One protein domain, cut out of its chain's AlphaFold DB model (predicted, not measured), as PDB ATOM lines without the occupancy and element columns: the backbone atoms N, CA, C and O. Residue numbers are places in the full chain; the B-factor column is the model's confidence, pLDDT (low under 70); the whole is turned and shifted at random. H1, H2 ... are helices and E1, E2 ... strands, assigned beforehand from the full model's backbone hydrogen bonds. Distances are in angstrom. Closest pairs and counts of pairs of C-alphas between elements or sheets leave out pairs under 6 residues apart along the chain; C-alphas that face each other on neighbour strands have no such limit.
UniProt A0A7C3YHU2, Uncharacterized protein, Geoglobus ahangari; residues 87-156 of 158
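AT A GLANCE: This is residues 87 to 156 of the 158 residues of an uncharacterized protein of Geoglobus ahangari (UniProt A0A7C3YHU2). Picture a small twisted sheet of four strands, E1 to E4, with one long helix, H2, laid over one face and running along the strands. The short H3 folds back at the end of H2 and grazes the sheet, the short H1 sits off the sheet, and the link of residues 128 to 136 leads from the edge strand E4 to H2. The printed part has 70 residues with three named helices and four named strands, in the order H1, E1, E2, E3, E4, H2, H3; the sheet's order is E1, E2, E3, E4, antiparallel throughout, and the class is mixed, helices and strands. The whole is compact and rounded, with a radius of gyration of the C-alphas of 11.4 A and spans of 30 by 29 by 24 A.

IN THESE COORDINATES: Find C-alpha 87 at (24.063, -8.135, 40.567), where H1 begins; it holds residues 87 to 90. Go on to C-alpha 101 at (23.533, -8.391, 23.547), where E1 starts, residues 101 to 106, 16.2 A long. E2 follows with residues 109 to 114, 16.3 A. Next come E3, residues 120 to 122, and E4, residues 125 to 127. H2, residues 137 to 150, runs 20.2 A, and H3, residues 152 to 155, ends at C-alpha 155 at (25.390, 9.422, 23.551).

HOW THE PARTS SIT: Look first at the sheet, a meander, each strand the antiparallel neighbour of the one before; its strands' lines turn by 80 degrees from edge to edge. In the hairpin E1 and E2, at 163 degrees, N 104 and O 111 are 2.8 A apart, within hydrogen-bond range. In the hairpin E2 and E3, at 160 degrees, see N 112 and O 121, 2.8 A. In the hairpin E3 and E4, at 135 degrees, see N 127 and O 120, 2.8 A. H2 is on the sheet at a height over the sheet of 10.2 A; it is over E2 and runs along the strands, at 7 degrees to E2 on the local plane. The closest C-alphas of E1 and H2, those of Ile 104 and Ile 148, are 7.5 A apart. H2 and H3 only just touch, only at the corner, with 3 pairs of C-alphas within 8 A, the closest being Thr 147 and Lys 154 at 7.3 A; H2 does so with residues 147 to 148 alone. H3 only grazes the sheet, with residues 152 to 155. H1 is not on the sheet, and H1 and H2 are only just apart, their closest C-alphas being 8.4 A from each other. In H2 every O i to N i+4 pair is within hydrogen-bond range; H1 and H3 are too short for such a pair.

THE WHOLE: The two C-alphas farthest apart, Asn 108 and Asp 134, are 32.8 A from each other. The printed part has no cut, and no link is long. The mean pLDDT of the printed part is 88.1; look for values under 70 at residues 128 to 133 and residue 156.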
ATOM      1  N   GLU A  87      24.929  -8.676  39.505       96.56
ATOM      2  CA  GLU A  87      24.063  -8.135  40.567       96.56
ATOM      3  C   GLU A  87      23.095  -7.057  40.035       96.56
ATOM      4  O   GLU A  87      21.908  -7.022  40.381       96.56
ATOM      5  N   LEU A  88      23.566  -6.188  39.134       96.50
ATOM      6  CA  LEU A  88      22.737  -5.165  38.488       96.50
ATOM      7  C   LEU A  88      21.678  -5.768  37.545       96.50
ATOM      8  O   LEU A  88      20.584  -5.215  37.414       96.50
ATOM      9  N   ILE A  89      21.962  -6.911  36.914       94.81
ATOM     10  CA  ILE A  89      20.973  -7.663  36.127       94.81
ATOM     11  C   ILE A  89      19.937  -8.323  37.041       94.81
ATOM     12  O   ILE A  89      18.734  -8.230  36.782       94.81
ATOM     13  N   GLU A  90      20.379  -8.979  38.113       94.94
ATOM     14  CA  GLU A  90      19.506  -9.672  39.069       94.94
ATOM     15  C   GLU A  90      18.541  -8.705  39.765       94.94
ATOM     16  O   GLU A  90      17.347  -8.989  39.898       94.94
ATOM     17  N   SER A  91      19.030  -7.513  40.114       96.38
ATOM     18  CA  SER A  91      18.223  -6.411  40.656       96.38
ATOM     19  C   SER A  91      17.349  -5.698  39.615       96.38
ATOM     20  O   SER A  91      16.572  -4.810  39.971       96.38
ATOM     21  N   LYS A  92      17.424  -6.101  38.337       94.69
ATOM     22  CA  LYS A  92      16.692  -5.519  37.196       94.69
ATOM     23  C   LYS A  92      17.025  -4.047  36.920       94.69
ATOM     24  O   LYS A  92      16.245  -3.362  36.258       94.69
ATOM     25  N   LEU A  93      18.171  -3.565  37.401       94.69
ATOM     26  CA  LEU A  93      18.685  -2.231  37.082       94.69
ATOM     27  C   LEU A  93      19.274  -2.184  35.670       94.69
ATOM     28  O   LEU A  93      19.147  -1.170  34.991       94.69
ATOM     29  N   ILE A  94      19.860  -3.290  35.205       95.06
ATOM     30  CA  ILE A  94      20.317  -3.476  33.823       95.06
ATOM     31  C   ILE A  94      19.487  -4.593  33.166       95.06
ATOM     32  O   ILE A  94      19.208  -5.608  33.809       95.06
ATOM     33  N   PRO A  95      19.063  -4.454  31.892       94.50
ATOM     34  CA  PRO A  95      18.354  -5.529  31.210       94.50
ATOM     35  C   PRO A  95      19.216  -6.779  31.056       94.50
ATOM     36  O   PRO A  95      20.410  -6.700  30.771       94.50
ATOM     37  N   LYS A  96      18.582  -7.947  31.169       94.50
ATOM     38  CA  LYS A  96      19.269  -9.226  30.995       94.50
ATOM     39  C   LYS A  96      19.839  -9.367  29.568       94.50
ATOM     40  O   LYS A  96      19.101  -9.103  28.609       94.50
ATOM     41  N   PRO A  97      21.089  -9.844  29.420       94.75
ATOM     42  CA  PRO A  97      21.656 -10.245  28.141       94.75
ATOM     43  C   PRO A  97      20.804 -11.271  27.387       94.75
ATOM     44  O   PRO A  97      20.149 -12.123  27.993       94.75
ATOM     45  N   LYS A  98      20.840 -11.204  26.055       94.44
ATOM     46  CA  LYS A  98      20.300 -12.215  25.136       94.44
ATOM     47  C   LYS A  98      21.226 -12.363  23.937       94.44
ATOM     48  O   LYS A  98      21.464 -11.378  23.236       94.44
ATOM     49  N   ASN A  99      21.702 -13.580  23.672       91.56
ATOM     50  CA  ASN A  99      22.590 -13.890  22.543       91.56
ATOM     51  C   ASN A  99      23.800 -12.938  22.401       91.56
ATOM     52  O   ASN A  99      24.133 -12.521  21.294       91.56
ATOM     53  N   GLY A 100      24.422 -12.541  23.510       91.88
ATOM     54  CA  GLY A 100      25.582 -11.648  23.547       91.88
ATOM     55  C   GLY A 100      25.248 -10.156  23.531       91.88
ATOM     56  O   GLY A 100      26.163  -9.339  23.451       91.88
ATOM     57  N   TYR A 101      23.966  -9.784  23.625       94.88
ATOM     58  CA  TYR A 101      23.533  -8.391  23.547       94.88
ATOM     59  C   TYR A 101      22.662  -7.944  24.717       94.88
ATOM     60  O   TYR A 101      21.819  -8.696  25.203       94.88
ATOM     61  N   ILE A 102      22.790  -6.670  25.083       95.62
ATOM     62  CA  ILE A 102      21.808  -5.943  25.897       95.62
ATOM     63  C   ILE A 102      21.005  -5.029  24.979       95.62
ATOM     64  O   ILE A 102      21.586  -4.244  24.234       95.62
ATOM     65  N   THR A 103      19.677  -5.093  25.065       95.62
ATOM     66  CA  THR A 103      18.777  -4.218  24.302       95.62
ATOM     67  C   THR A 103      17.988  -3.320  25.248       95.62
ATOM     68  O   THR A 103      17.321  -3.808  26.161       95.62
ATOM     69  N   ILE A 104      18.029  -2.009  25.007       95.12
ATOM     70  CA  ILE A 104      17.301  -0.985  25.760       95.12
ATOM     71  C   ILE A 104      16.475  -0.149  24.778       95.12
ATOM     72  O   ILE A 104      17.012   0.427  23.835       95.12
ATOM     73  N   ASN A 105      15.169  -0.042  25.024       92.88
ATOM     74  CA  ASN A 105      14.268   0.804  24.238       92.88
ATOM     75  C   ASN A 105      13.966   2.094  25.008       92.88
ATOM     76  O   ASN A 105      13.507   2.039  26.154       92.88
ATOM     77  N   LYS A 106      14.204   3.254  24.386       89.75
ATOM     78  CA  LYS A 106      13.912   4.577  24.960       89.75
ATOM     79  C   LYS A 106      13.297   5.476  23.892       89.75
ATOM     80  O   LYS A 106      13.939   5.807  22.899       89.75
ATOM     81  N   GLY A 107      12.043   5.878  24.101       86.81
ATOM     82  CA  GLY A 107      11.296   6.658  23.115       86.81
ATOM     83  C   GLY A 107      11.189   5.914  21.780       86.81
ATOM     84  O   GLY A 107      10.732   4.777  21.740       86.81
ATOM     85  N   ASN A 108      11.637   6.554  20.699       89.31
ATOM     86  CA  ASN A 108      11.687   5.991  19.345       89.31
ATOM     87  C   ASN A 108      13.042   5.350  18.989       89.31
ATOM     88  O   ASN A 108      13.271   5.028  17.822       89.31
ATOM     89  N   LYS A 109      13.952   5.198  19.958       90.81
ATOM     90  CA  LYS A 109      15.294   4.649  19.745       90.81
ATOM     91  C   LYS A 109      15.443   3.274  20.386       90.81
ATOM     92  O   LYS A 109      15.013   3.042  21.519       90.81
ATOM     93  N   THR A 110      16.100   2.382  19.653       94.12
ATOM     94  CA  THR A 110      16.550   1.072  20.128       94.12
ATOM     95  C   THR A 110      18.062   1.102  20.269       94.12
ATOM     96  O   THR A 110      18.773   1.271  19.279       94.12
ATOM     97  N   TYR A 111      18.543   0.920  21.493       94.06
ATOM     98  CA  TYR A 111      19.959   0.787  21.804       94.06
ATOM     99  C   TYR A 111      20.270  -0.690  21.980       94.06
ATOM    100  O   TYR A 111      19.587  -1.386  22.733       94.06
ATOM    101  N   LYS A 112      21.297  -1.173  21.294       94.56
ATOM    102  CA  LYS A 112      21.761  -2.552  21.396       94.56
ATOM    103  C   LYS A 112      23.263  -2.540  21.637       94.56
ATOM    104  O   LYS A 112      23.996  -1.958  20.849       94.56
ATOM    105  N   ILE A 113      23.711  -3.145  22.727       93.75
ATOM    106  CA  ILE A 113      25.125  -3.212  23.106       93.75
ATOM    107  C   ILE A 113      25.593  -4.644  22.899       93.75
ATOM    108  O   ILE A 113      24.984  -5.558  23.452       93.75
ATOM    109  N   GLU A 114      26.645  -4.842  22.116       92.69
ATOM    110  CA  GLU A 114      27.354  -6.118  22.028       92.69
ATOM    111  C   GLU A 114      28.304  -6.247  23.219       92.69
ATOM    112  O   GLU A 114      29.203  -5.428  23.401       92.69
ATOM    113  N   ILE A 115      28.091  -7.268  24.046       91.06
ATOM    114  CA  ILE A 115      28.802  -7.427  25.317       91.06
ATOM    115  C   ILE A 115      30.279  -7.716  25.076       91.06
ATOM    116  O   ILE A 115      31.103  -7.126  25.751       91.06
ATOM    117  N   GLU A 116      30.629  -8.584  24.125       87.12
ATOM    118  CA  GLU A 116      32.013  -9.038  23.905       87.12
ATOM    119  C   GLU A 116      32.931  -7.923  23.379       87.12
ATOM    120  O   GLU A 116      34.069  -7.790  23.814       87.12
ATOM    121  N   SER A 117      32.427  -7.099  22.461       85.06
ATOM    122  CA  SER A 117      33.207  -6.074  21.753       85.06
ATOM    123  C   SER A 117      32.978  -4.650  22.281       85.06
ATOM    124  O   SER A 117      33.638  -3.717  21.821       85.06
ATOM    125  N   LEU A 118      32.021  -4.466  23.201       87.75
ATOM    126  CA  LEU A 118      31.487  -3.167  23.645       87.75
ATOM    127  C   LEU A 118      31.009  -2.264  22.502       87.75
ATOM    128  O   LEU A 118      31.042  -1.035  22.607       87.75
ATOM    129  N   LYS A 119      30.532  -2.850  21.401       89.00
ATOM    130  CA  LYS A 119      29.940  -2.077  20.308       89.00
ATOM    131  C   LYS A 119      28.531  -1.628  20.654       89.00
ATOM    132  O   LYS A 119      27.690  -2.429  21.058       89.00
ATOM    133  N   LEU A 120      28.257  -0.344  20.442       91.06
ATOM    134  CA  LEU A 120      26.924   0.227  20.568       91.06
ATOM    135  C   LEU A 120      26.271   0.326  19.190       91.06
ATOM    136  O   LEU A 120      26.863   0.845  18.251       91.06
ATOM    137  N   TYR A 121      25.016  -0.093  19.099       91.44
ATOM    138  CA  TYR A 121      24.162   0.089  17.937       91.44
ATOM    139  C   TYR A 121      22.945   0.926  18.323       91.44
ATOM    140  O   TYR A 121      22.251   0.601  19.289       91.44
ATOM    141  N   ILE A 122      22.658   1.980  17.559       91.25
ATOM    142  CA  ILE A 122      21.471   2.827  17.735       91.25
ATOM    143  C   ILE A 122      20.616   2.701  16.478       91.25
ATOM    144  O   ILE A 122      21.058   3.049  15.389       91.25
ATOM    145  N   ASN A 123      19.402   2.166  16.616       91.19
ATOM    146  CA  ASN A 123      18.513   1.850  15.488       91.19
ATOM    147  C   ASN A 123      19.184   0.986  14.398       91.19
ATOM    148  O   ASN A 123      18.845   1.081  13.224       91.19
ATOM    149  N   GLY A 124      20.133   0.133  14.798       88.56
ATOM    150  CA  GLY A 124      20.885  -0.747  13.901       88.56
ATOM    151  C   GLY A 124      22.185  -0.155  13.351       88.56
ATOM    152  O   GLY A 124      22.988  -0.906  12.807       88.56
ATOM    153  N   GLU A 125      22.443   1.141  13.533       87.94
ATOM    154  CA  GLU A 125      23.708   1.757  13.126       87.94
ATOM    155  C   GLU A 125      24.763   1.634  14.224       87.94
ATOM    156  O   GLU A 125      24.518   2.027  15.367       87.94
ATOM    157  N   GLU A 126      25.949   1.131  13.875       88.81
ATOM    158  CA  GLU A 126      27.097   1.098  14.784       88.81
ATOM    159  C   GLU A 126      27.518   2.530  15.150       88.81
ATOM    160  O   GLU A 126      27.623   3.426  14.303       88.81
ATOM    161  N   ARG A 127      27.758   2.749  16.439       81.25
ATOM    162  CA  ARG A 127      28.290   3.985  16.997       81.25
ATOM    163  C   ARG A 127      29.528   3.650  17.810       81.25
ATOM    164  O   ARG A 127      29.524   2.753  18.652       81.25
ATOM    165  N   CYS A 128      30.602   4.382  17.540       67.88
ATOM    166  CA  CYS A 128      31.843   4.219  18.274       67.88
ATOM    167  C   CYS A 128      31.735   4.956  19.609       67.88
ATOM    168  O   CYS A 128      31.573   6.173  19.636       67.88
ATOM    169  N   PHE A 129      31.865   4.227  20.712       66.81
ATOM    170  CA  PHE A 129      32.072   4.823  22.024       66.81
ATOM    171  C   PHE A 129      33.552   4.669  22.388       66.81
ATOM    172  O   PHE A 129      33.994   3.617  22.847       66.81
ATOM    173  N   GLN A 130      34.356   5.701  22.117       53.03
ATOM    174  CA  GLN A 130      35.770   5.693  22.490       53.03
ATOM    175  C   GLN A 130      35.921   5.898  23.998       53.03
ATOM    176  O   GLN A 130      35.846   7.017  24.500       53.03
ATOM    177  N   CYS A 131      36.215   4.817  24.713       58.22
ATOM    178  CA  CYS A 131      36.734   4.902  26.071       58.22
ATOM    179  C   CYS A 131      38.251   5.117  25.981       58.22
ATOM    180  O   CYS A 131      38.965   4.220  25.537       58.22
ATOM    181  N   LYS A 132      38.758   6.282  26.395       56.28
ATOM    182  CA  LYS A 132      40.212   6.525  26.518       56.28
ATOM    183  C   LYS A 132      40.820   5.934  27.795       56.28
ATOM    184  O   LYS A 132      42.012   6.091  28.026       56.28
ATOM    185  N   GLU A 133      40.004   5.295  28.624       64.25
ATOM    186  CA  GLU A 133      40.390   4.858  29.959       64.25
ATOM    187  C   GLU A 133      40.627   3.344  30.011       64.25
ATOM    188  O   GLU A 133      39.844   2.537  29.483       64.25
ATOM    189  N   ASP A 134      41.722   2.973  30.673       74.38
ATOM    190  CA  ASP A 134      42.068   1.595  31.025       74.38
ATOM    191  C   ASP A 134      41.259   1.154  32.256       74.38
ATOM    192  O   ASP A 134      41.781   0.975  33.353       74.38
ATOM    193  N   ILE A 135      39.940   1.082  32.081       85.06
ATOM    194  CA  ILE A 135      38.999   0.553  33.077       85.06
ATOM    195  C   ILE A 135      38.503  -0.839  32.652       85.06
ATOM    196  O   ILE A 135      38.505  -1.134  31.445       85.06
ATOM    197  N   PRO A 136      38.064  -1.679  33.611       88.62
ATOM    198  CA  PRO A 136      37.501  -2.997  33.336       88.62
ATOM    199  C   PRO A 136      36.411  -2.987  32.265       88.62
ATOM    200  O   PRO A 136      35.635  -2.035  32.135       88.62
ATOM    201  N   HIS A 137      36.334  -4.069  31.497       89.94
ATOM    202  CA  HIS A 137      35.373  -4.219  30.410       89.94
ATOM    203  C   HIS A 137      33.930  -4.148  30.916       89.94
ATOM    204  O   HIS A 137      33.118  -3.403  30.360       89.94
ATOM    205  N   PHE A 138      33.615  -4.841  32.012       92.50
ATOM    206  CA  PHE A 138      32.275  -4.770  32.601       92.50
ATOM    207  C   PHE A 138      31.944  -3.410  33.227       92.50
ATOM    208  O   PHE A 138      30.790  -2.998  33.153       92.50
ATOM    209  N   ASP A 139      32.920  -2.651  33.732       92.75
ATOM    210  CA  ASP A 139      32.667  -1.281  34.204       92.75
ATOM    211  C   ASP A 139      32.261  -0.359  33.046       92.75
ATOM    212  O   ASP A 139      31.312   0.420  33.171       92.75
ATOM    213  N   LYS A 140      32.908  -0.493  31.876       90.38
ATOM    214  CA  LYS A 140      32.500   0.216  30.644       90.38
ATOM    215  C   LYS A 140      31.078  -0.155  30.249       90.38
ATOM    216  O   LYS A 140      30.278   0.723  29.924       90.38
ATOM    217  N   LEU A 141      30.756  -1.449  30.296       91.75
ATOM    218  CA  LEU A 141      29.427  -1.952  29.965       91.75
ATOM    219  C   LEU A 141      28.357  -1.400  30.915       91.75
ATOM    220  O   LEU A 141      27.318  -0.925  30.452       91.75
ATOM    221  N   ILE A 142      28.619  -1.419  32.226       93.94
ATOM    222  CA  ILE A 142      27.735  -0.861  33.256       93.94
ATOM    223  C   ILE A 142      27.530   0.634  33.010       93.94
ATOM    224  O   ILE A 142      26.387   1.090  32.930       93.94
ATOM    225  N   ALA A 143      28.614   1.392  32.836       91.38
ATOM    226  CA  ALA A 143      28.553   2.829  32.588       91.38
ATOM    227  C   ALA A 143      27.722   3.151  31.337       91.38
ATOM    228  O   ALA A 143      26.879   4.053  31.366       91.38
ATOM    229  N   LEU A 144      27.903   2.385  30.257       91.25
ATOM    230  CA  LEU A 144      27.139   2.549  29.024       91.25
ATOM    231  C   LEU A 144      25.651   2.239  29.234       91.25
ATOM    232  O   LEU A 144      24.800   3.036  28.835       91.25
ATOM    233  N   CYS A 145      25.325   1.134  29.911       93.31
ATOM    234  CA  CYS A 145      23.944   0.767  30.227       93.31
ATOM    235  C   CYS A 145      23.250   1.856  31.051       93.31
ATOM    236  O   CYS A 145      22.169   2.315  30.680       93.31
ATOM    237  N   LEU A 146      23.880   2.313  32.137       93.81
ATOM    238  CA  LEU A 146      23.330   3.362  32.999       93.81
ATOM    239  C   LEU A 146      23.200   4.698  32.260       93.81
ATOM    240  O   LEU A 146      22.211   5.411  32.446       93.81
ATOM    241  N   THR A 147      24.145   5.019  31.373       91.56
ATOM    242  CA  THR A 147      24.048   6.206  30.515       91.56
ATOM    243  C   THR A 147      22.820   6.120  29.614       91.56
ATOM    244  O   THR A 147      22.017   7.044  29.618       91.56
ATOM    245  N   ILE A 148      22.588   5.005  28.917       92.44
ATOM    246  CA  ILE A 148      21.398   4.834  28.061       92.44
ATOM    247  C   ILE A 148      20.101   4.871  28.885       92.44
ATOM    248  O   ILE A 148      19.083   5.414  28.449       92.44
ATOM    249  N   LEU A 149      20.107   4.282  30.082       92.88
ATOM    250  CA  LEU A 149      18.918   4.190  30.927       92.88
ATOM    251  C   LEU A 149      18.496   5.535  31.522       92.88
ATOM    252  O   LEU A 149      17.289   5.767  31.659       92.88
ATOM    253  N   HIS A 150      19.452   6.399  31.861       92.19
ATOM    254  CA  HIS A 150      19.188   7.617  32.628       92.19
ATOM    255  C   HIS A 150      19.488   8.916  31.880       92.19
ATOM    256  O   HIS A 150      18.822   9.907  32.148       92.19
ATOM    257  N   ASN A 151      20.467   8.922  30.972       89.44
ATOM    258  CA  ASN A 151      20.941  10.113  30.257       89.44
ATOM    259  C   ASN A 151      21.322   9.786  28.788       89.44
ATOM    260  O   ASN A 151      22.476  10.007  28.389       89.44
ATOM    261  N   PRO A 152      20.419   9.185  27.983       88.00
ATOM    262  CA  PRO A 152      20.735   8.720  26.628       88.00
ATOM    263  C   PRO A 152      21.181   9.841  25.680       88.00
ATOM    264  O   PRO A 152      21.939   9.582  24.746       88.00
ATOM    265  N   GLU A 153      20.775  11.085  25.935       84.75
ATOM    266  CA  GLU A 153      21.162  12.273  25.173       84.75
ATOM    267  C   GLU A 153      22.679  12.519  25.170       84.75
ATOM    268  O   GLU A 153      23.216  13.076  24.214       84.75
ATOM    269  N   LYS A 154      23.402  12.036  26.191       81.56
ATOM    270  CA  LYS A 154      24.870  12.128  26.248       81.56
ATOM    271  C   LYS A 154      25.571  11.280  25.185       81.56
ATOM    272  O   LYS A 154      26.738  11.525  24.898       81.56
ATOM    273  N   LEU A 155      24.874  10.304  24.604       76.00
ATOM    274  CA  LEU A 155      25.390   9.422  23.551       76.00
ATOM    275  C   LEU A 155      25.075   9.934  22.141       76.00
ATOM    276  O   LEU A 155      25.496   9.330  21.161       76.00
ATOM    277  N   GLU A 156      24.335  11.036  22.026       64.75
ATOM    278  CA  GLU A 156      23.966  11.650  20.743       64.75
ATOM    279  C   GLU A 156      24.992  12.689  20.272       64.75
ATOM    280  O   GLU A 156      24.844  13.279  19.204       64.75
TER     281      GLU A 156